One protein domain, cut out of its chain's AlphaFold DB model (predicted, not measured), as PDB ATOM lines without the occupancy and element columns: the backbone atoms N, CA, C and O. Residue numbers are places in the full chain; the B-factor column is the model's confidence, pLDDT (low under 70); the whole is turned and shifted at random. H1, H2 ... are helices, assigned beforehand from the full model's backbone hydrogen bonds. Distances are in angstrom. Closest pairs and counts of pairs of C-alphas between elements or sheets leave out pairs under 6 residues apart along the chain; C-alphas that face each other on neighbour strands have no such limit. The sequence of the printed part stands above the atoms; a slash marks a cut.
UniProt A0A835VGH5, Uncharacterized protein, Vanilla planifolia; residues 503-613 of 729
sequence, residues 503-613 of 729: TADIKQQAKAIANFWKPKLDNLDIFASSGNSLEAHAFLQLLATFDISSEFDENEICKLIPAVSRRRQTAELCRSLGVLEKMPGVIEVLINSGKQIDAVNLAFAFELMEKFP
ATOM      1  N   THR A 503     139.862 205.907 129.688       88.19
ATOM      2  CA  THR A 503     138.893 204.932 130.215       88.19
ATOM      3  C   THR A 503     139.294 203.500 129.860       88.19
ATOM      4  O   THR A 503     140.062 203.262 128.927       88.19
ATOM      5  N   ALA A 504     138.742 202.518 130.579       89.25
ATOM      6  CA  ALA A 504     138.971 201.101 130.281       89.25
ATOM      7  C   ALA A 504     138.484 200.702 128.873       89.25
ATOM      8  O   ALA A 504     139.117 199.877 128.222       89.25
ATOM      9  N   ASP A 505     137.401 201.317 128.386       91.25
ATOM     10  CA  ASP A 505     136.892 201.083 127.029       91.25
ATOM     11  C   ASP A 505     137.897 201.544 125.963       91.25
ATOM     12  O   ASP A 505     138.235 200.787 125.055       91.25
ATOM     13  N   ILE A 506     138.478 202.736 126.135       92.81
ATOM     14  CA  ILE A 506     139.523 203.266 125.248       92.81
ATOM     15  C   ILE A 506     140.756 202.355 125.256       92.81
ATOM     16  O   ILE A 506     141.287 202.037 124.191       92.81
ATOM     17  N   LYS A 507     141.194 201.883 126.434       94.12
ATOM     18  CA  LYS A 507     142.298 200.913 126.533       94.12
ATOM     19  C   LYS A 507     141.983 199.618 125.779       94.12
ATOM     20  O   LYS A 507     142.831 199.113 125.048       94.12
ATOM     21  N   GLN A 508     140.753 199.116 125.887       94.25
ATOM     22  CA  GLN A 508     140.321 197.912 125.179       94.25
ATOM     23  C   GLN A 508     140.293 198.108 123.652       94.25
ATOM     24  O   GLN A 508     140.691 197.206 122.912       94.25
ATOM     25  N   GLN A 509     139.877 199.282 123.169       94.50
ATOM     26  CA  GLN A 509     139.941 199.627 121.744       94.50
ATOM     27  C   GLN A 509     141.394 199.718 121.248       94.50
ATOM     28  O   GLN A 509     141.736 199.115 120.228       94.50
ATOM     29  N   ALA A 510     142.271 200.398 121.994       95.75
ATOM     30  CA  ALA A 510     143.700 200.481 121.689       95.75
ATOM     31  C   ALA A 510     144.348 199.088 121.632       95.75
ATOM     32  O   ALA A 510     145.090 198.772 120.701       95.75
ATOM     33  N   LYS A 511     143.993 198.211 122.578       95.56
ATOM     34  CA  LYS A 511     144.428 196.812 122.605       95.56
ATOM     35  C   LYS A 511     143.972 196.035 121.372       95.56
ATOM     36  O   LYS A 511     144.747 195.253 120.825       95.56
ATOM     37  N   ALA A 512     142.734 196.226 120.918       95.00
ATOM     38  CA  ALA A 512     142.238 195.567 119.710       95.00
ATOM     39  C   ALA A 512     143.063 195.962 118.473       95.00
ATOM     40  O   ALA A 512     143.437 195.091 117.685       95.00
ATOM     41  N   ILE A 513     143.416 197.246 118.348       94.94
ATOM     42  CA  ILE A 513     144.295 197.748 117.280       94.94
ATOM     43  C   ILE A 513     145.700 197.147 117.404       94.94
ATOM     44  O   ILE A 513     146.222 196.613 116.427       94.94
ATOM     45  N   ALA A 514     146.291 197.155 118.602       95.00
ATOM     46  CA  ALA A 514     147.617 196.585 118.840       95.00
ATOM     47  C   ALA A 514     147.674 195.086 118.481       95.00
ATOM     48  O   ALA A 514     148.587 194.647 117.783       95.00
ATOM     49  N   ASN A 515     146.660 194.306 118.864       93.94
ATOM     50  CA  ASN A 515     146.570 192.887 118.506       93.94
ATOM     51  C   ASN A 515     146.417 192.661 116.997       93.94
ATOM     52  O   ASN A 515     146.944 191.683 116.473       93.94
ATOM     53  N   PHE A 516     145.733 193.565 116.290       92.88
ATOM     54  CA  PHE A 516     145.654 193.530 114.830       92.88
ATOM     55  C   PHE A 516     146.997 193.872 114.163       92.88
ATOM     56  O   PHE A 516     147.327 193.320 113.113       92.88
ATOM     57  N   TRP A 517     147.788 194.768 114.759       93.12
ATOM     58  CA  TRP A 517     149.089 195.191 114.230       93.12
ATOM     59  C   TRP A 517     150.196 194.171 114.480       93.12
ATOM     60  O   TRP A 517     151.054 193.990 113.621       93.12
ATOM     61  N   LYS A 518     150.157 193.471 115.618       91.12
ATOM     62  CA  LYS A 518     151.172 192.493 116.034       91.12
ATOM     63  C   LYS A 518     151.604 191.508 114.925       91.12
ATOM     64  O   LYS A 518     152.789 191.517 114.599       91.12
ATOM     65  N   PRO A 519     150.709 190.742 114.264       90.06
ATOM     66  CA  PRO A 519     151.124 189.784 113.230       90.06
ATOM     67  C   PRO A 519     151.768 190.441 111.998       90.06
ATOM     68  O   PRO A 519     152.510 189.796 111.263       90.06
ATOM     69  N   LYS A 520     151.517 191.733 111.755       88.50
ATOM     70  CA  LYS A 520     152.145 192.476 110.651       88.50
ATOM     71  C   LYS A 520     153.595 192.850 110.955       88.50
ATOM     72  O   LYS A 520     154.369 193.094 110.035       88.50
ATOM     73  N   LEU A 521     153.959 192.893 112.236       87.38
ATOM     74  CA  LEU A 521     155.310 193.191 112.703       87.38
ATOM     75  C   LEU A 521     156.186 191.941 112.804       87.38
ATOM     76  O   LEU A 521     157.404 192.073 112.766       87.38
ATOM     77  N   ASP A 522     155.599 190.744 112.866       80.31
ATOM     78  CA  ASP A 522     156.361 189.486 112.905       80.31
ATOM     79  C   ASP A 522     157.203 189.278 111.631       80.31
ATOM     80  O   ASP A 522     158.286 188.696 111.685       80.31
ATOM     81  N   ASN A 523     156.754 189.828 110.497       70.06
ATOM     82  CA  ASN A 523     157.479 189.815 109.220       70.06
ATOM     83  C   ASN A 523     158.467 190.987 109.060       70.06
ATOM     84  O   ASN A 523     159.097 191.126 108.008       70.06
ATOM     85  N   LEU A 524     158.579 191.876 110.053       78.38
ATOM     86  CA  LEU A 524     159.423 193.060 109.949       78.38
ATOM     87  C   LEU A 524     160.901 192.671 110.061       78.38
ATOM     88  O   LEU A 524     161.380 192.264 111.119       78.38
ATOM     89  N   ASP A 525     161.660 192.891 108.989       77.12
ATOM     90  CA  ASP A 525     163.112 192.751 109.039       77.12
ATOM     91  C   ASP A 525     163.737 193.917 109.836       77.12
ATOM     92  O   ASP A 525     163.991 195.027 109.347       77.12
ATOM     93  N   ILE A 526     163.990 193.646 111.119       76.69
ATOM     94  CA  ILE A 526     164.624 194.554 112.083       76.69
ATOM     95  C   ILE A 526     166.012 195.023 111.599       76.69
ATOM     96  O   ILE A 526     166.452 196.138 111.914       76.69
ATOM     97  N   PHE A 527     166.713 194.213 110.806       66.81
ATOM     98  CA  PHE A 527     168.038 194.542 110.295       66.81
ATOM     99  C   PHE A 527     167.957 195.372 109.009       66.81
ATOM    100  O   PHE A 527     168.677 196.370 108.906       66.81
ATOM    101  N   ALA A 528     167.018 195.075 108.103       67.44
ATOM    102  CA  ALA A 528     166.790 195.864 106.886       67.44
ATOM    103  C   ALA A 528     166.095 197.216 107.134       67.44
ATOM    104  O   ALA A 528     166.289 198.163 106.372       67.44
ATOM    105  N   SER A 529     165.333 197.360 108.223       65.50
ATOM    106  CA  SER A 529     164.599 198.596 108.559       65.50
ATOM    107  C   SER A 529     165.482 199.805 108.913       65.50
ATOM    108  O   SER A 529     164.970 200.897 109.177       65.50
ATOM    109  N   SER A 530     166.813 199.660 108.902       68.81
ATOM    110  CA  SER A 530     167.800 200.721 109.169       68.81
ATOM    111  C   SER A 530     167.639 201.443 110.518       68.81
ATOM    112  O   SER A 530     168.221 202.506 110.708       68.81
ATOM    113  N   GLY A 531     166.870 200.879 111.459       77.19
ATOM    114  CA  GLY A 531     166.623 201.474 112.779       77.19
ATOM    115  C   GLY A 531     165.601 202.619 112.798       77.19
ATOM    116  O   GLY A 531     165.552 203.343 113.788       77.19
ATOM    117  N   ASN A 532     164.804 202.790 111.732       84.50
ATOM    118  CA  ASN A 532     163.823 203.876 111.581       84.50
ATOM    119  C   ASN A 532     162.417 203.417 111.125       84.50
ATOM    120  O   ASN A 532     161.674 204.217 110.544       84.50
ATOM    121  N   SER A 533     162.018 202.167 111.389       90.50
ATOM    122  CA  SER A 533     160.679 201.662 111.024       90.50
ATOM    123  C   SER A 533     159.571 202.521 111.645       90.50
ATOM    124  O   SER A 533     159.612 202.853 112.831       90.50
ATOM    125  N   LEU A 534     158.592 202.916 110.823       90.31
ATOM    126  CA  LEU A 534     157.422 203.679 111.271       90.31
ATOM    127  C   LEU A 534     156.394 202.755 111.929       90.31
ATOM    128  O   LEU A 534     155.714 203.165 112.857       90.31
ATOM    129  N   GLU A 535     156.306 201.516 111.458       91.62
ATOM    130  CA  GLU A 535     155.395 200.476 111.923       91.62
ATOM    131  C   GLU A 535     155.749 200.049 113.348       91.62
ATOM    132  O   GLU A 535     154.900 200.100 114.236       91.62
ATOM    133  N   ALA A 536     157.022 199.715 113.586       93.62
ATOM    134  CA  ALA A 536     157.506 199.386 114.923       93.62
ATOM    135  C   ALA A 536     157.354 200.578 115.879       93.62
ATOM    136  O   ALA A 536     156.883 200.405 117.000       93.62
ATOM    137  N   HIS A 537     157.690 201.797 115.432       93.38
ATOM    138  CA  HIS A 537     157.539 203.003 116.256       93.38
ATOM    139  C   HIS A 537     156.075 203.258 116.609       93.38
ATOM    140  O   HIS A 537     155.772 203.529 117.762       93.38
ATOM    141  N   ALA A 538     155.156 203.102 115.654       94.88
ATOM    142  CA  ALA A 538     153.734 203.328 115.888       94.88
ATOM    143  C   ALA A 538     153.137 202.319 116.855       94.88
ATOM    144  O   ALA A 538     152.373 202.706 117.733       94.88
ATOM    145  N   PHE A 539     153.514 201.048 116.737       95.88
ATOM    146  CA  PHE A 539     153.084 200.029 117.681       95.88
ATOM    147  C   PHE A 539     153.577 200.328 119.098       95.88
ATOM    148  O   PHE A 539     152.789 200.350 120.037       95.88
ATOM    149  N   LEU A 540     154.866 200.631 119.250       95.62
ATOM    150  CA  LEU A 540     155.435 200.968 120.550       95.62
ATOM    151  C   LEU A 540     154.822 202.254 121.136       95.62
ATOM    152  O   LEU A 540     154.515 202.306 122.326       95.62
ATOM    153  N   GLN A 541     154.594 203.270 120.299       95.88
ATOM    154  CA  GLN A 541     153.965 204.527 120.699       95.88
ATOM    155  C   GLN A 541     152.506 204.310 121.116       95.88
ATOM    156  O   GLN A 541     152.072 204.905 122.098       95.88
ATOM    157  N   LEU A 542     151.759 203.440 120.428       96.31
ATOM    158  CA  LEU A 542     150.397 203.048 120.801       96.31
ATOM    159  C   LEU A 542     150.378 202.405 122.194       96.31
ATOM    160  O   LEU A 542     149.582 202.806 123.042       96.31
ATOM    161  N   LEU A 543     151.283 201.454 122.453       95.56
ATOM    162  CA  LEU A 543     151.368 200.795 123.757       95.56
ATOM    163  C   LEU A 543     151.664 201.787 124.890       95.56
ATOM    164  O   LEU A 543     151.034 201.711 125.946       95.56
ATOM    165  N   ALA A 544     152.591 202.720 124.653       93.69
ATOM    166  CA  ALA A 544     152.986 203.734 125.626       93.69
ATOM    167  C   ALA A 544     151.886 204.788 125.855       93.69
ATOM    168  O   ALA A 544     151.546 205.088 126.993       93.69
ATOM    169  N   THR A 545     151.295 205.323 124.782       93.00
ATOM    170  CA  THR A 545     150.316 206.428 124.852       93.00
ATOM    171  C   THR A 545     149.031 206.010 125.567       93.00
ATOM    172  O   THR A 545     148.427 206.814 126.272       93.00
ATOM    173  N   PHE A 546     148.606 204.756 125.399       93.38
ATOM    174  CA  PHE A 546     147.367 204.239 125.988       93.38
ATOM    175  C   PHE A 546     147.593 203.388 127.241       93.38
ATOM    176  O   PHE A 546     146.625 202.848 127.776       93.38
ATOM    177  N   ASP A 547     148.836 203.293 127.728       91.88
ATOM    178  CA  ASP A 547     149.186 202.565 128.953       91.88
ATOM    179  C   ASP A 547     148.622 201.128 128.949       91.88
ATOM    180  O   ASP A 547     147.857 200.713 129.828       91.88
ATOM    181  N   ILE A 548     148.936 200.401 127.871       94.38
ATOM    182  CA  ILE A 548     148.542 198.999 127.643       94.38
ATOM    183  C   ILE A 548     149.753 198.063 127.517       94.38
ATOM    184  O   ILE A 548     149.590 196.891 127.195       94.38
ATOM    185  N   SER A 549     150.972 198.552 127.773       93.06
ATOM    186  CA  SER A 549     152.218 197.774 127.665       93.06
ATOM    187  C   SER A 549     152.249 196.545 128.577       93.06
ATOM    188  O   SER A 549     152.760 195.508 128.168       93.06
ATOM    189  N   SER A 550     151.636 196.621 129.764       91.69
ATOM    190  CA  SER A 550     151.576 195.523 130.742       91.69
ATOM    191  C   SER A 550     150.839 194.275 130.250       91.69
ATOM    192  O   SER A 550     150.923 193.219 130.868       91.69
ATOM    193  N   GLU A 551     150.061 194.393 129.174       91.25
ATOM    194  CA  GLU A 551     149.296 193.284 128.597       91.25
ATOM    195  C   GLU A 551     150.058 192.524 127.501       91.25
ATOM    196  O   GLU A 551     149.544 191.541 126.961       91.25
ATOM    197  N   PHE A 552     151.268 192.973 127.167       93.12
ATOM    198  CA  PHE A 552     152.114 192.403 126.124       93.12
ATOM    199  C   PHE A 552     153.403 191.843 126.726       93.12
ATOM    200  O   PHE A 552     153.872 192.294 127.769       93.12
ATOM    201  N   ASP A 553     153.989 190.841 126.065       92.00
ATOM    202  CA  ASP A 553     155.256 190.271 126.516       92.00
ATOM    203  C   ASP A 553     156.389 191.286 126.316       92.00
ATOM    204  O   ASP A 553     156.673 191.746 125.209       92.00
ATOM    205  N   GLU A 554     157.077 191.620 127.402       92.19
ATOM    206  CA  GLU A 554     158.184 192.574 127.374       92.19
ATOM    207  C   GLU A 554     159.319 192.155 126.427       92.19
ATOM    208  O   GLU A 554     160.017 193.018 125.895       92.19
ATOM    209  N   ASN A 555     159.548 190.853 126.207       91.38
ATOM    210  CA  ASN A 555     160.597 190.404 125.288       91.38
ATOM    211  C   ASN A 555     160.183 190.644 123.835       91.38
ATOM    212  O   ASN A 555     161.026 191.014 123.022       91.38
ATOM    213  N   GLU A 556     158.905 190.467 123.502       91.06
ATOM    214  CA  GLU A 556     158.356 190.858 122.199       91.06
ATOM    215  C   GLU A 556     158.481 192.366 121.963       91.06
ATOM    216  O   GLU A 556     158.935 192.774 120.896       91.06
ATOM    217  N   ILE A 557     158.187 193.191 122.974       93.38
ATOM    218  CA  ILE A 557     158.414 194.644 122.913       93.38
ATOM    219  C   ILE A 557     159.901 194.941 122.662       93.38
ATOM    220  O   ILE A 557     160.245 195.699 121.753       93.38
ATOM    221  N   CYS A 558     160.803 194.297 123.411       93.12
ATOM    222  CA  CYS A 558     162.249 194.495 123.279       93.12
ATOM    223  C   CYS A 558     162.793 194.112 121.896       93.12
ATOM    224  O   CYS A 558     163.729 194.752 121.414       93.12
ATOM    225  N   LYS A 559     162.208 193.108 121.226       92.19
ATOM    226  CA  LYS A 559     162.599 192.711 119.859       92.19
ATOM    227  C   LYS A 559     162.368 193.822 118.834       92.19
ATOM    228  O   LYS A 559     163.094 193.878 117.848       92.19
ATOM    229  N   LEU A 560     161.405 194.717 119.060       93.00
ATOM    230  CA  LEU A 560     161.090 195.813 118.138       93.00
ATOM    231  C   LEU A 560     162.001 197.037 118.321       93.00
ATOM    232  O   LEU A 560     162.191 197.806 117.377       93.00
ATOM    233  N   ILE A 561     162.616 197.212 119.495       93.44
ATOM    234  CA  ILE A 561     163.440 198.390 119.819       93.44
ATOM    235  C   ILE A 561     164.596 198.609 118.820       93.44
ATOM    236  O   ILE A 561     164.789 199.746 118.374       93.44
ATOM    237  N   PRO A 562     165.347 197.580 118.370       92.31
ATOM    238  CA  PRO A 562     166.405 197.788 117.385       92.31
ATOM    239  C   PRO A 562     165.914 198.365 116.044       92.31
ATOM    240  O   PRO A 562     166.701 199.015 115.346       92.31
ATOM    241  N   ALA A 563     164.635 198.176 115.692       91.19
ATOM    242  CA  ALA A 563     164.016 198.728 114.483       91.19
ATOM    243  C   ALA A 563     163.677 200.226 114.602       91.19
ATOM    244  O   ALA A 563     163.414 200.860 113.579       91.19
ATOM    245  N   VAL A 564     163.724 200.801 115.810       92.00
ATOM    246  CA  VAL A 564     163.457 202.227 116.093       92.00
ATOM    247  C   VAL A 564     164.635 202.943 116.764       92.00
ATOM    248  O   VAL A 564     164.539 204.109 117.137       92.00
ATOM    249  N   SER A 565     165.771 202.264 116.916       91.06
ATOM    250  CA  SER A 565     166.939 202.717 117.686       91.06
ATOM    251  C   SER A 565     167.537 204.074 117.275       91.06
ATOM    252  O   SER A 565     168.193 204.708 118.096       91.06
ATOM    253  N   ARG A 566     167.284 204.563 116.052       86.50
ATOM    254  CA  ARG A 566     167.769 205.874 115.576       86.50
ATOM    255  C   ARG A 566     166.855 207.046 115.910       86.50
ATOM    256  O   ARG A 566     167.246 208.198 115.717       86.50
ATOM    257  N   ARG A 567     165.633 206.791 116.380       85.94
ATOM    258  CA  ARG A 567     164.696 207.861 116.732       85.94
ATOM    259  C   ARG A 567     165.068 208.464 118.080       85.94
ATOM    260  O   ARG A 567     165.300 207.761 119.057       85.94
ATOM    261  N   ARG A 568     165.045 209.797 118.150       82.88
ATOM    262  CA  ARG A 568     165.346 210.556 119.377       82.88
ATOM    263  C   ARG A 568     164.429 210.182 120.550       82.88
ATOM    264  O   ARG A 568     164.860 210.223 121.696       82.88
ATOM    265  N   GLN A 569     163.180 209.819 120.267       86.31
ATOM    266  CA  GLN A 569     162.171 209.483 121.278       86.31
ATOM    267  C   GLN A 569     162.320 208.070 121.854       86.31
ATOM    268  O   GLN A 569     161.688 207.770 122.860       86.31
ATOM    269  N   THR A 570     163.151 207.204 121.263       91.00
ATOM    270  CA  THR A 570     163.222 205.783 121.639       91.00
ATOM    271  C   THR A 570     163.545 205.578 123.113       91.00
ATOM    272  O   THR A 570     162.935 204.727 123.751       91.00
ATOM    273  N   ALA A 571     164.447 206.381 123.681       91.38
ATOM    274  CA  ALA A 571     164.798 206.278 125.094       91.38
ATOM    275  C   ALA A 571     163.619 206.601 126.026       91.38
ATOM    276  O   ALA A 571     163.385 205.881 126.995       91.38
ATOM    277  N   GLU A 572     162.861 207.655 125.711       89.62
ATOM    278  CA  GLU A 572     161.673 208.046 126.479       89.62
ATOM    279  C   GLU A 572     160.575 206.996 126.360       89.62
ATOM    280  O   GLU A 572     160.001 206.559 127.351       89.62
ATOM    281  N   LEU A 573     160.356 206.501 125.149       91.44
ATOM    282  CA  LEU A 573     159.384 205.456 124.888       91.44
ATOM    283  C   LEU A 573     159.727 204.151 125.632       91.44
ATOM    284  O   LEU A 573     158.844 203.536 126.218       91.44
ATOM    285  N   CYS A 574     161.000 203.757 125.712       93.38
ATOM    286  CA  CYS A 574     161.410 202.595 126.508       93.38
ATOM    287  C   CYS A 574     161.188 202.795 128.019       93.38
ATOM    288  O   CYS A 574     160.856 201.829 128.707       93.38
ATOM    289  N   ARG A 575     161.346 204.028 128.533       90.94
ATOM    290  CA  ARG A 575     160.993 204.372 129.924       90.94
ATOM    291  C   ARG A 575     159.497 204.185 130.156       90.94
ATOM    292  O   ARG A 575     159.126 203.471 131.083       90.94
ATOM    293  N   SER A 576     158.659 204.740 129.282       90.56
ATOM    294  CA  SER A 576     157.197 204.627 129.377       90.56
ATOM    295  C   SER A 576     156.692 203.189 129.236       90.56
ATOM    296  O   SER A 576     155.692 202.822 129.841       90.56
ATOM    297  N   LEU A 577     157.388 202.350 128.463       93.00
ATOM    298  CA  LEU A 577     157.047 200.934 128.299       93.00
ATOM    299  C   LEU A 577     157.550 200.037 129.439       93.00
ATOM    300  O   LEU A 577     157.180 198.868 129.474       93.00
ATOM    301  N   GLY A 578     158.387 200.545 130.350       90.38
ATOM    302  CA  GLY A 578     158.883 199.783 131.501       90.38
ATOM    303  C   GLY A 578     159.959 198.738 131.180       90.38
ATOM    304  O   GLY A 578     160.208 197.853 131.988       90.38
ATOM    305  N   VAL A 579     160.640 198.828 130.033       92.50
ATOM    306  CA  VAL A 579     161.606 197.805 129.557       92.50
ATOM    307  C   VAL A 579     163.072 198.109 129.904       92.50
ATOM    308  O   VAL A 579     163.997 197.549 129.312       92.50
ATOM    309  N   LEU A 580     163.304 198.996 130.874       91.19
ATOM    310  CA  LEU A 580     164.634 199.516 131.222       91.19
ATOM    311  C   LEU A 580     165.644 198.422 131.584       91.19
ATOM    312  O   LEU A 580     166.774 198.443 131.099       91.19
ATOM    313  N   GLU A 581     165.233 197.430 132.372       92.25
ATOM    314  CA  GLU A 581     166.120 196.356 132.839       92.25
ATOM    315  C   GLU A 581     166.622 195.452 131.700       92.25
ATOM    316  O   GLU A 581     167.682 194.834 131.806       92.25
ATOM    317  N   LYS A 582     165.893 195.401 130.578       93.56
ATOM    318  CA  LYS A 582     166.225 194.579 129.403       93.56
ATOM    319  C   LYS A 582     167.079 195.314 128.373       93.56
ATOM    320  O   LYS A 582     167.617 194.679 127.460       93.56
ATOM    321  N   MET A 583     167.280 196.623 128.539       94.62
ATOM    322  CA  MET A 583     168.073 197.438 127.617       94.62
ATOM    323  C   MET A 583     169.501 196.936 127.376       94.62
ATOM    324  O   MET A 583     169.934 196.984 126.223       94.62
ATOM    325  N   PRO A 584     170.235 196.384 128.364       95.75
ATOM    326  CA  PRO A 584     171.546 195.813 128.090       95.75
ATOM    327  C   PRO A 584     171.513 194.702 127.029       95.75
ATOM    328  O   PRO A 584     172.394 194.658 126.174       95.75
ATOM    329  N   GLY A 585     170.488 193.843 127.031       95.19
ATOM    330  CA  GLY A 585     170.333 192.793 126.018       95.19
ATOM    331  C   GLY A 585     170.010 193.358 124.630       95.19
ATOM    332  O   GLY A 585     170.542 192.895 123.624       95.19
ATOM    333  N   VAL A 586     169.199 194.416 124.565       94.50
ATOM    334  CA  VAL A 586     168.893 195.124 123.308       94.50
ATOM    335  C   VAL A 586     170.151 195.772 122.718       94.50
ATOM    336  O   VAL A 586     170.391 195.678 121.513       94.50
ATOM    337  N   ILE A 587     170.985 196.387 123.562       95.50
ATOM    338  CA  ILE A 587     172.265 196.982 123.153       95.50
ATOM    339  C   ILE A 587     173.216 195.898 122.623       95.50
ATOM    340  O   ILE A 587     173.838 196.092 121.580       95.50
ATOM    341  N   GLU A 588     173.280 194.727 123.262       95.69
ATOM    342  CA  GLU A 588     174.061 193.582 122.767       95.69
ATOM    343  C   GLU A 588     173.597 193.126 121.370       95.69
ATOM    344  O   GLU A 588     174.427 192.900 120.486       95.69
ATOM    345  N   VAL A 589     172.283 193.066 121.116       93.50
ATOM    346  CA  VAL A 589     171.727 192.750 119.783       93.50
ATOM    347  C   VAL A 589     172.134 193.795 118.734       93.50
ATOM    348  O   VAL A 589     172.487 193.437 117.605       93.50
ATOM    349  N   LEU A 590     172.142 195.084 119.083       92.62
ATOM    350  CA  LEU A 590     172.603 196.154 118.186       92.62
ATOM    351  C   LEU A 590     174.099 196.037 117.867       92.62
ATOM    352  O   LEU A 590     174.499 196.182 116.711       92.62
ATOM    353  N   ILE A 591     174.927 195.711 118.860       93.88
ATOM    354  CA  ILE A 591     176.368 195.502 118.666       93.88
ATOM    355  C   ILE A 591     176.613 194.310 117.734       93.88
ATOM    356  O   ILE A 591     177.353 194.438 116.754       93.88
ATOM    357  N   ASN A 592     175.952 193.179 117.995       91.50
ATOM    358  CA  ASN A 592     176.103 191.948 117.214       91.50
ATOM    359  C   ASN A 592     175.602 192.089 115.770       91.50
ATOM    360  O   ASN A 592     176.075 191.384 114.882       91.50
ATOM    361  N   SER A 593     174.682 193.020 115.521       87.25
ATOM    362  CA  SER A 593     174.152 193.311 114.184       87.25
ATOM    363  C   SER A 593     174.895 194.413 113.425       87.25
ATOM    364  O   SER A 593     174.484 194.779 112.325       87.25
ATOM    365  N   GLY A 594     175.993 194.944 113.973       88.06
ATOM    366  CA  GLY A 594     176.787 195.981 113.303       88.06
ATOM    367  C   GLY A 594     176.183 197.388 113.374       88.06
ATOM    368  O   GLY A 594     176.529 198.252 112.567       88.06
ATOM    369  N   LYS A 595     175.282 197.635 114.331       89.81
ATOM    370  CA  LYS A 595     174.670 198.944 114.610       89.81
ATOM    371  C   LYS A 595     175.314 199.601 115.840       89.81
ATOM    372  O   LYS A 595     174.639 199.983 116.791       89.81
ATOM    373  N   GLN A 596     176.643 199.725 115.845       93.75
ATOM    374  CA  GLN A 596     177.394 200.219 117.008       93.75
ATOM    375  C   GLN A 596     177.077 201.680 117.367       93.75
ATOM    376  O   GLN A 596     177.082 202.004 118.548       93.75
ATOM    377  N   ILE A 597     176.786 202.551 116.393       93.19
ATOM    378  CA  ILE A 597     176.394 203.950 116.668       93.19
ATOM    379  C   ILE A 597     175.094 203.988 117.478       93.19
ATOM    380  O   ILE A 597     175.018 204.639 118.515       93.19
ATOM    381  N   ASP A 598     174.099 203.218 117.038       92.88
ATOM    382  CA  ASP A 598     172.796 203.125 117.697       92.88
ATOM    383  C   ASP A 598     172.949 202.516 119.107       92.88
ATOM    384  O   ASP A 598     172.351 202.996 120.068       92.88
ATOM    385  N   ALA A 599     173.826 201.514 119.254       94.81
ATOM    386  CA  ALA A 599     174.180 200.924 120.546       94.81
ATOM    387  C   ALA A 599     174.819 201.938 121.511       94.81
ATOM    388  O   ALA A 599     174.450 201.968 122.682       94.81
ATOM    389  N   VAL A 600     175.746 202.777 121.031       95.44
ATOM    390  CA  VAL A 600     176.371 203.841 121.835       95.44
ATOM    391  C   VAL A 600     175.330 204.871 122.266       95.44
ATOM    392  O   VAL A 600     175.269 205.209 123.445       95.44
ATOM    393  N   ASN A 601     174.469 205.314 121.348       94.00
ATOM    394  CA  ASN A 601     173.418 206.286 121.648       94.00
ATOM    395  C   ASN A 601     172.457 205.781 122.734       94.00
ATOM    396  O   ASN A 601     172.138 206.523 123.663       94.00
ATOM    397  N   LEU A 602     172.025 204.517 122.655       93.69
ATOM    398  CA  LEU A 602     171.189 203.925 123.700       93.69
ATOM    399  C   LEU A 602     171.966 203.704 124.999       93.69
ATOM    400  O   LEU A 602     171.424 203.973 126.065       93.69
ATOM    401  N   ALA A 603     173.229 203.275 124.939       95.44
ATOM    402  CA  ALA A 603     174.049 203.146 126.140       95.44
ATOM    403  C   ALA A 603     174.127 204.479 126.901       95.44
ATOM    404  O   ALA A 603     173.953 204.474 128.117       95.44
ATOM    405  N   PHE A 604     174.292 205.611 126.204       94.69
ATOM    406  CA  PHE A 604     174.283 206.936 126.834       94.69
ATOM    407  C   PHE A 604     172.916 207.281 127.407       94.69
ATOM    408  O   PHE A 604     172.820 207.719 128.550       94.69
ATOM    409  N   ALA A 605     171.852 207.038 126.642       92.50
ATOM    410  CA  ALA A 605     170.493 207.358 127.061       92.50
ATOM    411  C   ALA A 605     170.012 206.575 128.300       92.50
ATOM    412  O   ALA A 605     169.070 207.018 128.960       92.50
ATOM    413  N   PHE A 606     170.641 205.432 128.600       93.38
ATOM    414  CA  PHE A 606     170.371 204.595 129.775       93.38
ATOM    415  C   PHE A 606     171.537 204.540 130.775       93.38
ATOM    416  O   PHE A 606     171.503 203.716 131.684       93.38
ATOM    417  N   GLU A 607     172.563 205.382 130.615       94.50
ATOM    418  CA  GLU A 607     173.726 205.466 131.517       94.50
ATOM    419  C   GLU A 607     174.518 204.142 131.668       94.50
ATOM    420  O   GLU A 607     175.127 203.858 132.695       94.50
ATOM    421  N   LEU A 608     174.572 203.322 130.614       95.06
ATOM    422  CA  LEU A 608     175.218 202.000 130.601       95.06
ATOM    423  C   LEU A 608     176.657 202.020 130.048       95.06
ATOM    424  O   LEU A 608     177.147 201.007 129.539       95.06
ATOM    425  N   MET A 609     177.351 203.157 130.137       94.75
ATOM    426  CA  MET A 609     178.661 203.346 129.490       94.75
ATOM    427  C   MET A 609     179.773 202.485 130.090       94.75
ATOM    428  O   MET A 609     180.725 202.149 129.390       94.75
ATOM    429  N   GLU A 610     179.650 202.093 131.359       94.00
ATOM    430  CA  GLU A 610     180.602 201.175 131.994       94.00
ATOM    431  C   GLU A 610     180.524 199.770 131.382       94.00
ATOM    432  O   GLU A 610     181.551 199.154 131.094       94.00
ATOM    433  N   LYS A 611     179.300 199.278 131.134       95.69
ATOM    434  CA  LYS A 611     179.068 197.968 130.510       95.69
ATOM    435  C   LYS A 611     179.356 197.998 129.009       95.69
ATOM    436  O   LYS A 611     179.861 197.018 128.462       95.69
ATOM    437  N   PHE A 612     179.065 199.119 128.349       96.44
ATOM    438  CA  PHE A 612     179.258 199.305 126.912       96.44
ATOM    439  C   PHE A 612     180.158 200.514 126.622       96.44
ATOM    440  O   PHE A 612     179.662 201.573 126.233       96.44
ATOM    441  N   PRO A 613     181.489 200.373 126.776       96.06
ATOM    442  CA  PRO A 613     182.414 201.475 126.554       96.06
ATOM    443  C   PRO A 613     182.299 202.038 125.126       96.06
ATOM    444  O   PRO A 613     182.501 201.298 124.154       96.06
TER     445      PRO A 613
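What this domain is: This is residues 503 to 613 of the 729 residues of an uncharacterized protein of Vanilla planifolia (UniProt A0A835VGH5). An elongated body of six helices is stepped along its long axis: the H1 and H2 hairpin makes one end, the H5 and H6 hairpin the other, and H3 and H4 lie between them. The printed part has 111 residues with six named helices, H1 to H6 in chain order, and no named strand; the class is all helix. It is compact, with a radius of gyration of the C-alphas of 13.8 A, and spans 45 by 26 by 21 A.

Where its parts are: H1, residues 504 to 521, begins with C-alpha 504 at (138.971, 201.101, 130.281) and is 25.3 A long. H2 is residues 534 to 545, 15.6 A; H3 residues 554 to 563, 15.4 A; H4 residues 570 to 576. H5 is residues 580 to 592, 19.6 A, and H6, residues 596 to 605, ends with C-alpha 605 at (170.493, 207.358, 127.061).

How they stand to each other: H2 is the hub. It touches H1 in a hairpin, a shallow tilt of 23 degrees, closest C-alphas Ala 514 and Phe 539, 6.6 A. With residues 536 to 540 alone it touches H3, also a hairpin, C-alphas of Ala 536 and Leu 560 6.0 A apart. With residues 540 to 544 alone it touches H4, Ala 544 and Ser 576 closest, C-alphas 5.7 A apart. H3 touches H5 at a steep tilt of 43 degrees, closest C-alphas Pro 562 and Leu 590, 6.5 A. H5 and H6 form a hairpin at 17 degrees, closest C-alphas Ile 587 and Ala 599, 5.1 A. H1 and H6 are apart. Every O i to N i+4 pair is within hydrogen-bond range in H2, H4 and H6, against 12 of 14 in H1, 7 of 9 in H5 and 2 of 6 in H3, where 6 of 7 O i to N i+3 pairs are.

The domain as a whole: The farthest C-alphas, Asp 505 and Pro 613, are 45.5 A apart. The printed part has no cut. The link from H1 to H2 is long, and its residues 527 to 530 have pLDDT under 70.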